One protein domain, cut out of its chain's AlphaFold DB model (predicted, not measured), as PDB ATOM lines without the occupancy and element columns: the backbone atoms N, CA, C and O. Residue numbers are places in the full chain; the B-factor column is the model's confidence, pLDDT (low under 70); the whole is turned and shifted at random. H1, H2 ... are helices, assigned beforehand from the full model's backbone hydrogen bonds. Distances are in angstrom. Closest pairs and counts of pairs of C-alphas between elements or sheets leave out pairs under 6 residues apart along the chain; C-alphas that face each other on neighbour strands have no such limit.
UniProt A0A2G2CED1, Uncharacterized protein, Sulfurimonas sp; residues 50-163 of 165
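Overview. This is residues 50 to 163 of the 165 residues of an uncharacterized protein of Sulfurimonas sp (UniProt A0A2G2CED1). The longest helix, H5, forms the core, with H4 folded back beside it as a helical hairpin, the short H6 on the side away from H4, and H1 about perpendicular to it, meeting the first part of H5 with its last residue, Leu 56, closest. H3 packs on H1, H7 packs on the last part of H3 at one end of the domain, and a long loop of residues 111 to 139 leads from H5 to H6. The printed part has 114 residues with seven named helices, H1 to H7 in order along the chain, and no named strand; its class is all helix. It is compact, with a radius of gyration of the C-alphas of 12.9 A, and rounded, spanning 39 by 29 by 28 A.

Along the chain. H5, residues 96 to 110, is 21.1 A long from C-alpha 96 at (102.250, 123.479, 121.321) to C-alpha 110 at (104.216, 118.961, 141.851). Before it come H4, residues 83 to 90, 10.9 A long, and H3, residues 65 to 77, 18.1 A long. H2 holds residues 58 to 61. H1, residues 50 to 56, begins at C-alpha 50 at (88.305, 126.766, 129.561). After H5 come H6, residues 140 to 144, and H7, residues 153 to 162, 14.1 A long, ending at C-alpha 162 at (98.298, 139.171, 150.455).

Arrangement. H5 and H4 form a hairpin and touch at a shallow tilt of 30 degrees, opposite ways; their closest C-alphas, of Arg 99 and Ala 89, are 4.3 A apart. H5 touches H1 with residues 97 to 102 alone, about perpendicular at 84 degrees, the closest C-alphas being those of Ala 98 and Leu 56, 4.5 A apart. With residues 104 to 108 alone H5 touches H6, closest at the C-alphas of Tyr 104 and Ala 142, 6.0 A. H1 touches H3 at a steep tilt of 55 degrees, opposite ways, closest at the C-alphas of Leu 55 and Leu 72, 6.7 A. H1 and H2 only just touch, and only at the corner, with 3 pairs of C-alphas within 8 A, closest Arg 54 and Tyr 61 at 6.6 A. H3 touches H7 with residues 73 to 77 alone, at a steep tilt of 63 degrees, the same way; the closest C-alphas, of Tyr 73 and Phe 156, are 6.5 A apart. H5 and H7 are apart. In H1, H3, H4, H5, H6 and H7 every O i to N i+4 pair is within hydrogen-bond range; H2 is too short for such a pair.

Size, cuts and confidence. The two C-alphas farthest apart, of Lys 119 and Thr 162, are 38.7 A apart. The printed part has no cut. The link from H5 to H6, with 29 residues, is long. The mean pLDDT of the printed part is 84.9, and residues 122 to 125 and 134 to 139 are under 70.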
ATOM      1  N   GLU A  50      88.294 125.689 130.552       81.94
ATOM      2  CA  GLU A  50      88.305 126.766 129.561       81.94
ATOM      3  C   GLU A  50      89.033 128.015 130.052       81.94
ATOM      4  O   GLU A  50      89.803 128.619 129.307       81.94
ATOM      5  N   ASP A  51      88.886 128.375 131.324       83.81
ATOM      6  CA  ASP A  51      89.640 129.484 131.899       83.81
ATOM      7  C   ASP A  51      91.151 129.183 131.947       83.81
ATOM      8  O   ASP A  51      91.980 130.036 131.620       83.81
ATOM      9  N   LEU A  52      91.525 127.936 132.254       88.00
ATOM     10  CA  LEU A  52      92.913 127.483 132.186       88.00
ATOM     11  C   LEU A  52      93.412 127.441 130.737       88.00
ATOM     12  O   LEU A  52      94.541 127.846 130.476       88.00
ATOM     13  N   LYS A  53      92.588 127.005 129.778       89.06
ATOM     14  CA  LYS A  53      92.933 127.038 128.347       89.06
ATOM     15  C   LYS A  53      93.191 128.471 127.888       89.06
ATOM     16  O   LYS A  53      94.216 128.723 127.259       89.06
ATOM     17  N   ARG A  54      92.335 129.419 128.285       89.62
ATOM     18  CA  ARG A  54      92.503 130.856 128.028       89.62
ATOM     19  C   ARG A  54      93.827 131.385 128.588       89.62
ATOM     20  O   ARG A  54      94.528 132.125 127.900       89.62
ATOM     21  N   LEU A  55      94.201 130.982 129.807       90.12
ATOM     22  CA  LEU A  55      95.497 131.323 130.411       90.12
ATOM     23  C   LEU A  55      96.683 130.745 129.631       90.12
ATOM     24  O   LEU A  55      97.715 131.397 129.488       90.12
ATOM     25  N   LEU A  56      96.568 129.515 129.136       90.81
ATOM     26  CA  LEU A  56      97.649 128.856 128.405       90.81
ATOM     27  C   LEU A  56      97.829 129.436 126.998       90.81
ATOM     28  O   LEU A  56      98.964 129.608 126.549       90.81
ATOM     29  N   GLU A  57      96.738 129.802 126.334       89.75
ATOM     30  CA  GLU A  57      96.719 130.491 125.039       89.75
ATOM     31  C   GLU A  57      96.845 132.015 125.207       89.75
ATOM     32  O   GLU A  57      96.148 132.801 124.562       89.75
ATOM     33  N   ASN A  58      97.740 132.456 126.100       88.81
ATOM     34  CA  ASN A  58      97.798 133.858 126.519       88.81
ATOM     35  C   ASN A  58      98.045 134.877 125.395       88.81
ATOM     36  O   ASN A  58      97.702 136.044 125.560       88.81
ATOM     37  N   GLU A  59      98.576 134.432 124.258       87.38
ATOM     38  CA  GLU A  59      98.780 135.217 123.036       87.38
ATOM     39  C   GLU A  59      97.478 135.811 122.482       87.38
ATOM     40  O   GLU A  59      97.502 136.876 121.871       87.38
ATOM     41  N   HIS A  60      96.347 135.141 122.702       87.56
ATOM     42  CA  HIS A  60      95.053 135.546 122.154       87.56
ATOM     43  C   HIS A  60      94.216 136.396 123.111       87.56
ATOM     44  O   HIS A  60      93.304 137.090 122.668       87.56
ATOM     45  N   TYR A  61      94.499 136.331 124.415       86.88
ATOM     46  CA  TYR A  61      93.574 136.813 125.446       86.88
ATOM     47  C   TYR A  61      94.152 137.852 126.397       86.88
ATOM     48  O   TYR A  61      93.396 138.450 127.159       86.88
ATOM     49  N   PHE A  62      95.468 138.054 126.388       87.06
ATOM     50  CA  PHE A  62      96.116 138.993 127.290       87.06
ATOM     51  C   PHE A  62      97.029 139.909 126.503       87.06
ATOM     52  O   PHE A  62      97.856 139.452 125.729       87.06
ATOM     53  N   ASP A  63      96.954 141.208 126.756       86.44
ATOM     54  CA  ASP A  63      97.938 142.167 126.249       86.44
ATOM     55  C   ASP A  63      98.910 142.628 127.333       86.44
ATOM     56  O   ASP A  63     100.036 143.035 127.034       86.44
ATOM     57  N   ASN A  64      98.490 142.516 128.594       87.19
ATOM     58  CA  ASN A  64      99.215 142.975 129.763       87.19
ATOM     59  C   ASN A  64      99.686 141.795 130.623       87.19
ATOM     60  O   ASN A  64      98.881 141.024 131.146       87.19
ATOM     61  N   GLY A  65     101.001 141.703 130.842       86.00
ATOM     62  CA  GLY A  65     101.596 140.650 131.667       86.00
ATOM     63  C   GLY A  65     101.115 140.663 133.120       86.00
ATOM     64  O   GLY A  65     100.974 139.603 133.716       86.00
ATOM     65  N   ARG A  66     100.789 141.834 133.690       85.56
ATOM     66  CA  ARG A  66     100.270 141.921 135.069       85.56
ATOM     67  C   ARG A  66      98.861 141.350 135.205       85.56
ATOM     68  O   ARG A  66      98.531 140.770 136.233       85.56
ATOM     69  N   GLU A  67      98.026 141.545 134.190       87.38
ATOM     70  CA  GLU A  67      96.672 140.990 134.161       87.38
ATOM     71  C   GLU A  67      96.728 139.465 134.056       87.38
ATOM     72  O   GLU A  67      96.107 138.768 134.857       87.38
ATOM     73  N   PHE A  68      97.587 138.968 133.162       90.06
ATOM     74  CA  PHE A  68      97.898 137.547 133.053       90.06
ATOM     75  C   PHE A  68      98.415 136.957 134.377       90.06
ATOM     76  O   PHE A  68      97.882 135.953 134.841       90.06
ATOM     77  N   GLU A  69      99.405 137.584 135.023       89.19
ATOM     78  CA  GLU A  69      99.944 137.130 136.316       89.19
ATOM     79  C   GLU A  69      98.856 137.065 137.393       89.19
ATOM     80  O   GLU A  69      98.790 136.104 138.159       89.19
ATOM     81  N   LYS A  70      97.964 138.060 137.437       88.62
ATOM     82  CA  LYS A  70      96.864 138.100 138.403       88.62
ATOM     83  C   LYS A  70      95.885 136.947 138.204       88.62
ATOM     84  O   LYS A  70      95.504 136.315 139.187       88.62
ATOM     85  N   GLU A  71      95.456 136.678 136.972       89.19
ATOM     86  CA  GLU A  71      94.547 135.559 136.698       89.19
ATOM     87  C   GLU A  71      95.234 134.204 136.917       89.19
ATOM     88  O   GLU A  71      94.669 133.324 137.571       89.19
ATOM     89  N   LEU A  72      96.487 134.064 136.479       90.56
ATOM     90  CA  LEU A  72      97.271 132.854 136.692       90.56
ATOM     91  C   LEU A  72      97.443 132.547 138.181       90.56
ATOM     92  O   LEU A  72      97.215 131.419 138.607       90.56
ATOM     93  N   TYR A  73      97.845 133.521 138.998       90.31
ATOM     94  CA  TYR A  73      98.130 133.253 140.410       90.31
ATOM     95  C   TYR A  73      96.856 132.971 141.199       90.31
ATOM     96  O   TYR A  73      96.874 132.113 142.079       90.31
ATOM     97  N   LYS A  74      95.726 133.589 140.828       88.06
ATOM     98  CA  LYS A  74      94.412 133.163 141.325       88.06
ATOM     99  C   LYS A  74      94.149 131.695 141.000       88.06
ATOM    100  O   LYS A  74      93.804 130.941 141.905       88.06
ATOM    101  N   ALA A  75      94.364 131.275 139.752       87.31
ATOM    102  CA  ALA A  75      94.166 129.885 139.349       87.31
ATOM    103  C   ALA A  75      95.078 128.923 140.133       87.31
ATOM    104  O   ALA A  75      94.610 127.898 140.627       87.31
ATOM    105  N   LEU A  76      96.350 129.277 140.340       87.31
ATOM    106  CA  LEU A  76      97.306 128.458 141.095       87.31
ATOM    107  C   LEU A  76      96.988 128.359 142.595       87.31
ATOM    108  O   LEU A  76      97.319 127.352 143.217       87.31
ATOM    109  N   VAL A  77      96.353 129.378 143.182       86.25
ATOM    110  CA  VAL A  77      95.965 129.389 144.603       86.25
ATOM    111  C   VAL A  77      94.570 128.791 144.830       86.25
ATOM    112  O   VAL A  77      94.285 128.342 145.935       86.25
ATOM    113  N   SER A  78      93.722 128.704 143.798       78.69
ATOM    114  CA  SER A  78      92.308 128.285 143.877       78.69
ATOM    115  C   SER A  78      92.033 126.820 144.275       78.69
ATOM    116  O   SER A  78      90.946 126.311 144.026       78.69
ATOM    117  N   HIS A  79      92.992 126.116 144.887       72.75
ATOM    118  CA  HIS A  79      92.889 124.710 145.313       72.75
ATOM    119  C   HIS A  79      92.487 123.709 144.210       72.75
ATOM    120  O   HIS A  79      92.153 122.562 144.515       72.75
ATOM    121  N   ARG A  80      92.553 124.094 142.927       77.56
ATOM    122  CA  ARG A  80      92.306 123.190 141.794       77.56
ATOM    123  C   ARG A  80      93.309 122.041 141.783       77.56
ATOM    124  O   ARG A  80      94.483 122.220 142.112       77.56
ATOM    125  N   ASP A  81      92.855 120.858 141.363       81.62
ATOM    126  CA  ASP A  81      93.738 119.696 141.267       81.62
ATOM    127  C   ASP A  81      94.834 119.962 140.226       81.62
ATOM    128  O   ASP A  81      94.572 120.248 139.055       81.62
ATOM    129  N   SER A  82      96.085 119.801 140.658       85.44
ATOM    130  CA  SER A  82      97.267 119.817 139.799       85.44
ATOM    131  C   SER A  82      97.126 118.934 138.550       85.44
ATOM    132  O   SER A  82      97.695 119.254 137.507       85.44
ATOM    133  N   LYS A  83      96.339 117.849 138.611       88.06
ATOM    134  CA  LYS A  83      96.072 116.961 137.470       88.06
ATOM    135  C   LYS A  83      95.414 117.666 136.287       88.06
ATOM    136  O   LYS A  83      95.626 117.217 135.164       88.06
ATOM    137  N   ASN A  84      94.695 118.769 136.494       88.75
ATOM    138  CA  ASN A  84      94.102 119.532 135.394       88.75
ATOM    139  C   ASN A  84      95.190 120.038 134.434       88.75
ATOM    140  O   ASN A  84      95.085 119.844 133.226       88.75
ATOM    141  N   TRP A  85      96.306 120.550 134.963       91.38
ATOM    142  CA  TRP A  85      97.460 120.970 134.158       91.38
ATOM    143  C   TRP A  85      98.101 119.811 133.389       91.38
ATOM    144  O   TRP A  85      98.514 119.977 132.242       91.38
ATOM    145  N   LEU A  86      98.141 118.614 133.985       91.75
ATOM    146  CA  LEU A  86      98.639 117.412 133.311       91.75
ATOM    147  C   LEU A  86      97.739 116.997 132.142       91.75
ATOM    148  O   LEU A  86      98.246 116.580 131.099       91.75
ATOM    149  N   THR A  87      96.421 117.091 132.317       90.69
ATOM    150  CA  THR A  87      95.446 116.821 131.255       90.69
ATOM    151  C   THR A  87      95.618 117.821 130.114       90.69
ATOM    152  O   THR A  87      95.774 117.403 128.969       90.69
ATOM    153  N   LEU A  88      95.721 119.119 130.422       90.62
ATOM    154  CA  LEU A  88      95.921 120.180 129.426       90.62
ATOM    155  C   LEU A  88      97.258 120.048 128.677       90.62
ATOM    156  O   LEU A  88      97.318 120.261 127.472       90.62
ATOM    157  N   ALA A  89      98.333 119.608 129.335       91.31
ATOM    158  CA  ALA A  89      99.613 119.345 128.662       91.31
ATOM    159  C   ALA A  89      99.514 118.237 127.588       91.31
ATOM    160  O   ALA A  89     100.265 118.215 126.601       91.31
ATOM    161  N   LYS A  90      98.586 117.293 127.770       89.69
ATOM    162  CA  LYS A  90      98.346 116.177 126.846       89.69
ATOM    163  C   LYS A  90      97.269 116.477 125.806       89.69
ATOM    164  O   LYS A  90      97.240 115.772 124.800       89.69
ATOM    165  N   ASP A  91      96.454 117.503 126.024       89.81
ATOM    166  CA  ASP A  91      95.367 117.893 125.134       89.81
ATOM    167  C   ASP A  91      95.900 118.322 123.761       89.81
ATOM    168  O   ASP A  91      96.760 119.195 123.650       89.81
ATOM    169  N   THR A  92      95.429 117.669 122.701       87.38
ATOM    170  CA  THR A  92      95.849 117.944 121.326       87.38
ATOM    171  C   THR A  92      95.092 119.099 120.682       87.38
ATOM    172  O   THR A  92      95.522 119.538 119.619       87.38
ATOM    173  N   SER A  93      93.998 119.588 121.280       88.12
ATOM    174  CA  SER A  93      93.297 120.771 120.765       88.12
ATOM    175  C   SER A  93      94.037 122.076 121.070       88.12
ATOM    176  O   SER A  93      93.773 123.084 120.426       88.12
ATOM    177  N   LEU A  94      94.950 122.059 122.046       89.25
ATOM    178  CA  LEU A  94      95.766 123.208 122.431       89.25
ATOM    179  C   LEU A  94      97.018 123.349 121.564       89.25
ATOM    180  O   LEU A  94      97.605 122.362 121.099       89.25
ATOM    181  N   SER A  95      97.479 124.590 121.410       91.12
ATOM    182  CA  SER A  95      98.735 124.906 120.741       91.12
ATOM    183  C   SER A  95      99.920 124.243 121.450       91.12
ATOM    184  O   SER A  95      99.901 123.950 122.651       91.12
ATOM    185  N   LYS A  96     101.016 124.010 120.715       90.94
ATOM    186  CA  LYS A  96     102.250 123.479 121.321       90.94
ATOM    187  C   LYS A  96     102.735 124.383 122.461       90.94
ATOM    188  O   LYS A  96     103.142 123.868 123.497       90.94
ATOM    189  N   ASN A  97     102.616 125.702 122.298       91.12
ATOM    190  CA  ASN A  97     102.988 126.699 123.302       91.12
ATOM    191  C   ASN A  97     102.150 126.555 124.573       91.12
ATOM    192  O   ASN A  97     102.709 126.447 125.665       91.12
ATOM    193  N   ALA A  98     100.826 126.461 124.439       91.62
ATOM    194  CA  ALA A  98      99.918 126.228 125.557       91.62
ATOM    195  C   ALA A  98     100.233 124.922 126.299       91.62
ATOM    196  O   ALA A  98     100.294 124.893 127.528       91.62
ATOM    197  N   ARG A  99     100.531 123.845 125.571       93.12
ATOM    198  CA  ARG A  99     100.888 122.551 126.173       93.12
ATOM    199  C   ARG A  99     102.232 122.581 126.904       93.12
ATOM    200  O   ARG A  99     102.352 121.962 127.960       93.12
ATOM    201  N   MET A 100     103.224 123.311 126.381       91.31
ATOM    202  CA  MET A 100     104.500 123.556 127.072       91.31
ATOM    203  C   MET A 100     104.278 124.337 128.373       91.31
ATOM    204  O   MET A 100     104.755 123.917 129.428       91.31
ATOM    205  N   ARG A 101     103.480 125.416 128.327       92.69
ATOM    206  CA  ARG A 101     103.083 126.203 129.509       92.69
ATOM    207  C   ARG A 101     102.367 125.331 130.550       92.69
ATOM    208  O   ARG A 101     102.690 125.415 131.731       92.69
ATOM    209  N   ALA A 102     101.465 124.444 130.128       93.12
ATOM    210  CA  ALA A 102     100.738 123.542 131.023       93.12
ATOM    211  C   ALA A 102     101.654 122.503 131.691       93.12
ATOM    212  O   ALA A 102     101.556 122.271 132.896       93.12
ATOM    213  N   ALA A 103     102.574 121.904 130.928       92.94
ATOM    214  CA  ALA A 103     103.558 120.958 131.454       92.94
ATOM    215  C   ALA A 103     104.494 121.616 132.477       92.94
ATOM    216  O   ALA A 103     104.771 121.042 133.537       92.94
ATOM    217  N   TYR A 104     104.917 122.848 132.188       93.00
ATOM    218  CA  TYR A 104     105.662 123.676 133.125       93.00
ATOM    219  C   TYR A 104     104.870 123.925 134.415       93.00
ATOM    220  O   TYR A 104     105.387 123.639 135.492       93.00
ATOM    221  N   LEU A 105     103.609 124.363 134.329       93.12
ATOM    222  CA  LEU A 105     102.765 124.623 135.503       93.12
ATOM    223  C   LEU A 105     102.519 123.372 136.356       93.12
ATOM    224  O   LEU A 105     102.591 123.438 137.583       93.12
ATOM    225  N   TYR A 106     102.303 122.214 135.730       93.88
ATOM    226  CA  TYR A 106     102.207 120.947 136.458       93.88
ATOM    227  C   TYR A 106     103.493 120.638 137.233       93.88
ATOM    228  O   TYR A 106     103.450 120.272 138.410       93.88
ATOM    229  N   THR A 107     104.641 120.796 136.574       92.75
ATOM    230  CA  THR A 107     105.955 120.532 137.173       92.75
ATOM    231  C   THR A 107     106.233 121.498 138.308       92.75
ATOM    232  O   THR A 107     106.662 121.077 139.372       92.75
ATOM    233  N   PHE A 108     105.912 122.773 138.111       90.81
ATOM    234  CA  PHE A 108     106.037 123.812 139.119       90.81
ATOM    235  C   PHE A 108     105.251 123.486 140.398       90.81
ATOM    236  O   PHE A 108     105.758 123.671 141.499       90.81
ATOM    237  N   LEU A 109     104.027 122.965 140.264       90.25
ATOM    238  CA  LEU A 109     103.173 122.639 141.409       90.25
ATOM    239  C   LEU A 109     103.535 121.319 142.102       90.25
ATOM    240  O   LEU A 109     103.273 121.160 143.291       90.25
ATOM    241  N   THR A 110     104.077 120.348 141.365       90.50
ATOM    242  CA  THR A 110     104.216 118.961 141.851       90.50
ATOM    243  C   THR A 110     105.653 118.464 141.946       90.50
ATOM    244  O   THR A 110     105.878 117.382 142.488       90.50
ATOM    245  N   ASN A 111     106.614 119.209 141.396       88.56
ATOM    246  CA  ASN A 111     107.995 118.787 141.153       88.56
ATOM    247  C   ASN A 111     108.116 117.483 140.341       88.56
ATOM    248  O   ASN A 111     109.127 116.785 140.419       88.56
ATOM    249  N   LYS A 112     107.089 117.126 139.556       91.31
ATOM    250  CA  LYS A 112     107.084 115.943 138.686       91.31
ATOM    251  C   LYS A 112     107.156 116.358 137.225       91.31
ATOM    252  O   LYS A 112     106.322 117.125 136.752       91.31
ATOM    253  N   LEU A 113     108.124 115.798 136.506       89.94
ATOM    254  CA  LEU A 113     108.310 116.063 135.081       89.94
ATOM    255  C   LEU A 113     107.208 115.416 134.232       89.94
ATOM    256  O   LEU A 113     106.761 114.296 134.495       89.94
ATOM    257  N   VAL A 114     106.812 116.112 133.168       90.75
ATOM    258  CA  VAL A 114     105.821 115.673 132.184       90.75
ATOM    259  C   VAL A 114     106.519 115.408 130.865       90.75
ATOM    260  O   VAL A 114     107.177 116.274 130.300       90.75
ATOM    261  N   LYS A 115     106.325 114.213 130.312       88.75
ATOM    262  CA  LYS A 115     106.779 113.923 128.955       88.75
ATOM    263  C   LYS A 115     105.782 114.497 127.948       88.75
ATOM    264  O   LYS A 115     104.638 114.045 127.887       88.75
ATOM    265  N   LEU A 116     106.221 115.471 127.157       88.81
ATOM    266  CA  LEU A 116     105.438 116.013 126.049       88.81
ATOM    267  C   LEU A 116     105.427 115.038 124.863       88.81
ATOM    268  O   LEU A 116     106.386 114.308 124.618       88.81
ATOM    269  N   GLY A 117     104.322 115.031 124.113       85.38
ATOM    270  CA  GLY A 117     104.155 114.197 122.913       85.38
ATOM    271  C   GLY A 117     104.889 114.724 121.675       85.38
ATOM    272  O   GLY A 117     104.707 114.193 120.585       85.38
ATOM    273  N   PHE A 118     105.679 115.787 121.821       86.94
ATOM    274  CA  PHE A 118     106.438 116.436 120.759       86.94
ATOM    275  C   PHE A 118     107.821 116.837 121.277       86.94
ATOM    276  O   PHE A 118     108.027 116.967 122.485       86.94
ATOM    277  N   LYS A 119     108.775 117.012 120.357       84.25
ATOM    278  CA  LYS A 119     110.112 117.503 120.696       84.25
ATOM    279  C   LYS A 119     110.048 118.982 121.053       84.25
ATOM    280  O   LYS A 119     109.344 119.744 120.394       84.25
ATOM    281  N   VAL A 120     110.811 119.350 122.070       82.88
ATOM    282  CA  VAL A 120     110.951 120.719 122.548       82.88
ATOM    283  C   VAL A 120     112.414 121.112 122.425       82.88
ATOM    284  O   VAL A 120     113.289 120.315 122.759       82.88
ATOM    285  N   ASN A 121     112.664 122.322 121.934       76.00
ATOM    286  CA  ASN A 121     114.007 122.884 121.861       76.00
ATOM    287  C   ASN A 121     114.326 123.533 123.211       76.00
ATOM    288  O   ASN A 121     113.921 124.662 123.477       76.00
ATOM    289  N   SER A 122     114.999 122.785 124.082       69.31
ATOM    290  CA  SER A 122     115.407 123.270 125.407       69.31
ATOM    291  C   SER A 122     116.654 124.159 125.362       69.31
ATOM    292  O   SER A 122     116.842 124.969 126.265       69.31
ATOM    293  N   ASP A 123     117.480 124.024 124.320       64.19
ATOM    294  CA  ASP A 123     118.757 124.739 124.186       64.19
ATOM    295  C   ASP A 123     118.571 126.190 123.712       64.19
ATOM    296  O   ASP A 123     119.271 127.095 124.159       64.19
ATOM    297  N   GLU A 124     117.574 126.424 122.855       66.44
ATOM    298  CA  GLU A 124     117.197 127.744 122.344       66.44
ATOM    299  C   GLU A 124     115.687 127.943 122.519       66.44
ATOM    300  O   GLU A 124     114.911 127.789 121.572       66.44
ATOM    301  N   PRO A 125     115.225 128.235 123.748       69.75
ATOM    302  CA  PRO A 125     113.815 128.492 123.979       69.75
ATOM    303  C   PRO A 125     113.417 129.751 123.208       69.75
ATOM    304  O   PRO A 125     113.962 130.827 123.448       69.75
ATOM    305  N   GLU A 126     112.466 129.641 122.280       70.12
ATOM    306  CA  GLU A 126     111.977 130.765 121.465       70.12
ATOM    307  C   GLU A 126     110.772 131.469 122.102       70.12
ATOM    308  O   GLU A 126     110.545 132.665 121.877       70.12
ATOM    309  N   VAL A 127     110.038 130.754 122.955       80.94
ATOM    310  CA  VAL A 127     108.739 131.171 123.489       80.94
ATOM    311  C   VAL A 127     108.877 131.583 124.949       80.94
ATOM    312  O   VAL A 127     109.435 130.860 125.766       80.94
ATOM    313  N   SER A 128     108.349 132.749 125.304       84.19
ATOM    314  CA  SER A 128     108.226 133.167 126.703       84.19
ATOM    315  C   SER A 128     106.953 132.590 127.330       84.19
ATOM    316  O   SER A 128     105.935 132.407 126.653       84.19
ATOM    317  N   PHE A 129     106.985 132.332 128.640       86.12
ATOM    318  CA  PHE A 129     105.819 131.860 129.387       86.12
ATOM    319  C   PHE A 129     104.641 132.831 129.240       86.12
ATOM    320  O   PHE A 129     103.562 132.398 128.842       86.12
ATOM    321  N   PHE A 130     104.878 134.139 129.402       86.56
ATOM    322  CA  PHE A 130     104.019 135.190 128.841       86.56
ATOM    323  C   PHE A 130     104.597 135.677 127.512       86.56
ATOM    324  O   PHE A 130     105.726 136.169 127.483       86.56
ATOM    325  N   TYR A 131     103.834 135.574 126.426       81.62
ATOM    326  CA  TYR A 131     104.329 135.753 125.056       81.62
ATOM    327  C   TYR A 131     105.035 137.089 124.759       81.62
ATOM    328  O   TYR A 131     105.955 137.124 123.946       81.62
ATOM    329  N   LYS A 132     104.647 138.183 125.429       81.81
ATOM    330  CA  LYS A 132     105.229 139.528 125.244       81.81
ATOM    331  C   LYS A 132     106.432 139.827 126.150       81.81
ATOM    332  O   LYS A 132     107.104 140.839 125.943       81.81
ATOM    333  N   THR A 133     106.722 139.001 127.157       71.94
ATOM    334  CA  THR A 133     107.806 139.288 128.114       71.94
ATOM    335  C   THR A 133     109.172 138.938 127.518       71.94
ATOM    336  O   THR A 133     109.364 137.862 126.951       71.94
ATOM    337  N   ARG A 134     110.145 139.846 127.675       60.75
ATOM    338  CA  ARG A 134     111.565 139.606 127.366       60.75
ATOM    339  C   ARG A 134     112.231 138.773 128.476       60.75
ATOM    340  O   ARG A 134     111.771 138.830 129.612       60.75
ATOM    341  N   PRO A 135     113.293 138.002 128.186       57.72
ATOM    342  CA  PRO A 135     113.920 137.128 129.176       57.72
ATOM    343  C   PRO A 135     114.473 137.943 130.352       57.72
ATOM    344  O   PRO A 135     115.298 138.831 130.152       57.72
ATOM    345  N   SER A 136     114.022 137.650 131.573       56.94
ATOM    346  CA  SER A 136     114.594 138.257 132.785       56.94
ATOM    347  C   SER A 136     114.762 137.305 133.970       56.94
ATOM    348  O   SER A 136     115.230 137.731 135.019       56.94
ATOM    349  N   SER A 137     114.472 136.014 133.819       55.16
ATOM    350  CA  SER A 137     114.880 134.987 134.783       55.16
ATOM    351  C   SER A 137     114.687 133.601 134.173       55.16
ATOM    352  O   SER A 137     113.569 133.193 133.850       55.16
ATOM    353  N   SER A 138     115.784 132.871 133.984       55.34
ATOM    354  CA  SER A 138     115.716 131.460 133.614       55.34
ATOM    355  C   SER A 138     115.221 130.668 134.823       55.34
ATOM    356  O   SER A 138     115.887 130.628 135.856       55.34
ATOM    357  N   ASN A 139     114.054 130.045 134.701       69.06
ATOM    358  CA  ASN A 139     113.616 129.015 135.634       69.06
ATOM    359  C   ASN A 139     114.050 127.666 135.045       69.06
ATOM    360  O   ASN A 139     113.713 127.376 133.899       69.06
ATOM    361  N   GLU A 140     114.795 126.852 135.797       76.50
ATOM    362  CA  GLU A 140     115.307 125.559 135.315       76.50
ATOM    363  C   GLU A 140     114.190 124.670 134.752       76.50
ATOM    364  O   GLU A 140     114.352 124.077 133.686       76.50
ATOM    365  N   PHE A 141     113.015 124.652 135.391       84.44
ATOM    366  CA  PHE A 141     111.862 123.911 134.878       84.44
ATOM    367  C   PHE A 141     111.280 124.521 133.603       84.44
ATOM    368  O   PHE A 141     110.789 123.780 132.758       84.44
ATOM    369  N   ALA A 142     111.324 125.843 133.433       84.50
ATOM    370  CA  ALA A 142     110.834 126.487 132.214       84.50
ATOM    371  C   ALA A 142     111.698 126.099 131.002       84.50
ATOM    372  O   ALA A 142     111.159 125.714 129.963       84.50
ATOM    373  N   ASN A 143     113.023 126.078 131.169       83.75
ATOM    374  CA  ASN A 143     113.965 125.693 130.115       83.75
ATOM    375  C   ASN A 143     113.760 124.239 129.657       83.75
ATOM    376  O   ASN A 143     113.798 123.948 128.461       83.75
ATOM    377  N   MET A 144     113.460 123.322 130.588       85.38
ATOM    378  CA  MET A 144     113.140 121.923 130.252       85.38
ATOM    379  C   MET A 144     111.939 121.802 129.302       85.38
ATOM    380  O   MET A 144     111.868 120.858 128.518       85.38
ATOM    381  N   TYR A 145     111.025 122.774 129.332       87.00
ATOM    382  CA  TYR A 145     109.867 122.854 128.441       87.00
ATOM    383  C   TYR A 145     110.019 123.895 127.328       87.00
ATOM    384  O   TYR A 145     109.024 124.235 126.695       87.00
ATOM    385  N   GLY A 146     111.242 124.356 127.034       84.38
ATOM    386  CA  GLY A 146     111.511 125.267 125.914       84.38
ATOM    387  C   GLY A 146     110.938 126.669 126.118       84.38
ATOM    388  O   GLY A 146     110.688 127.385 125.147       84.38
ATOM    389  N   LEU A 147     110.710 127.059 127.376       87.44
ATOM    390  CA  LEU A 147     110.209 128.373 127.754       87.44
ATOM    391  C   LEU A 147     111.360 129.261 128.242       87.44
ATOM    392  O   LEU A 147     112.149 128.851 129.088       87.44
ATOM    393  N   LYS A 148     111.422 130.505 127.749       84.94
ATOM    394  CA  LYS A 148     112.477 131.491 128.072       84.94
ATOM    395  C   LYS A 148     112.478 131.949 129.531       84.94
ATOM    396  O   LYS A 148     113.483 132.448 130.030       84.94
ATOM    397  N   ASN A 149     111.325 131.884 130.184       86.06
ATOM    398  CA  ASN A 149     111.110 132.318 131.556       86.06
ATOM    399  C   ASN A 149     109.965 131.518 132.184       86.06
ATOM    400  O   ASN A 149     109.262 130.782 131.494       86.06
ATOM    401  N   GLY A 150     109.792 131.657 133.496       86.69
ATOM    402  CA  GLY A 150     108.726 131.006 134.252       86.69
ATOM    403  C   GLY A 150     107.964 131.982 135.146       86.69
ATOM    404  O   GLY A 150     107.995 133.192 134.934       86.69
ATOM    405  N   ILE A 151     107.296 131.439 136.160       87.94
ATOM    406  CA  ILE A 151     106.636 132.206 137.218       87.94
ATOM    407  C   ILE A 151     107.669 133.043 137.983       87.94
ATOM    408  O   ILE A 151     108.705 132.531 138.417       87.94
ATOM    409  N   ASP A 152     107.352 134.322 138.188       86.88
ATOM    410  CA  ASP A 152     108.081 135.192 139.106       86.88
ATOM    411  C   ASP A 152     107.760 134.769 140.546       86.88
ATOM    412  O   ASP A 152     106.682 135.048 141.077       86.88
ATOM    413  N   MET A 153     108.707 134.071 141.176       85.62
ATOM    414  CA  MET A 153     108.552 133.534 142.528       85.62
ATOM    415  C   MET A 153     108.325 134.612 143.584       85.62
ATOM    416  O   MET A 153     107.594 134.371 144.544       85.62
ATOM    417  N   MET A 154     108.932 135.790 143.428       85.62
ATOM    418  CA  MET A 154     108.770 136.877 144.390       85.62
ATOM    419  C   MET A 154     107.326 137.377 144.357       85.62
ATOM    420  O   MET A 154     106.669 137.441 145.396       85.62
ATOM    421  N   ARG A 155     106.803 137.638 143.156       86.25
ATOM    422  CA  ARG A 155     105.414 138.076 142.973       86.25
ATOM    423  C   ARG A 155     104.409 136.995 143.336       86.25
ATOM    424  O   ARG A 155     103.398 137.295 143.963       86.25
ATOM    425  N   PHE A 156     104.674 135.743 142.973       88.19
ATOM    426  CA  PHE A 156     103.791 134.632 143.314       88.19
ATOM    427  C   PHE A 156     103.667 134.457 144.831       88.19
ATOM    428  O   PHE A 156     102.559 134.333 145.350       88.19
ATOM    429  N   ASN A 157     104.788 134.522 145.558       87.81
ATOM    430  CA  ASN A 157     104.780 134.452 147.017       87.81
ATOM    431  C   ASN A 157     104.063 135.654 147.646       87.81
ATOM    432  O   ASN A 157     103.283 135.455 148.576       87.81
ATOM    433  N   GLN A 158     104.271 136.867 147.123       88.31
ATOM    434  CA  GLN A 158     103.537 138.056 147.566       88.31
ATOM    435  C   GLN A 158     102.025 137.855 147.395       88.31
ATOM    436  O   GLN A 158     101.285 137.943 148.371       88.31
ATOM    437  N   PHE A 159     101.581 137.470 146.195       88.75
ATOM    438  CA  PHE A 159     100.168 137.229 145.903       88.75
ATOM    439  C   PHE A 159      99.565 136.140 146.792       88.75
ATOM    440  O   PHE A 159      98.449 136.285 147.284       88.75
ATOM    441  N   LYS A 160     100.306 135.058 147.042       86.31
ATOM    442  CA  LYS A 160      99.873 133.979 147.934       86.31
ATOM    443  C   LYS A 160      99.656 134.461 149.374       86.31
ATOM    444  O   LYS A 160      98.788 133.926 150.056       86.31
ATOM    445  N   MET A 161     100.439 135.436 149.839       86.12
ATOM    446  CA  MET A 161     100.336 135.980 151.197       86.12
ATOM    447  C   MET A 161      99.264 137.067 151.329       86.12
ATOM    448  O   MET A 161      98.576 137.107 152.345       86.12
ATOM    449  N   THR A 162      99.129 137.956 150.342       84.38
ATOM    450  CA  THR A 162      98.298 139.171 150.455       84.38
ATOM    451  C   THR A 162      97.042 139.156 149.583       84.38
ATOM    452  O   THR A 162      96.163 139.994 149.770       84.38
ATOM    453  N   GLY A 163      96.948 138.248 148.608       78.25
ATOM    454  CA  GLY A 163      95.906 138.253 147.577       78.25
ATOM    455  C   GLY A 163      96.035 139.392 146.554       78.25
ATOM    456  O   GLY A 163      95.121 139.610 145.753       78.25
TER     457      GLY A 163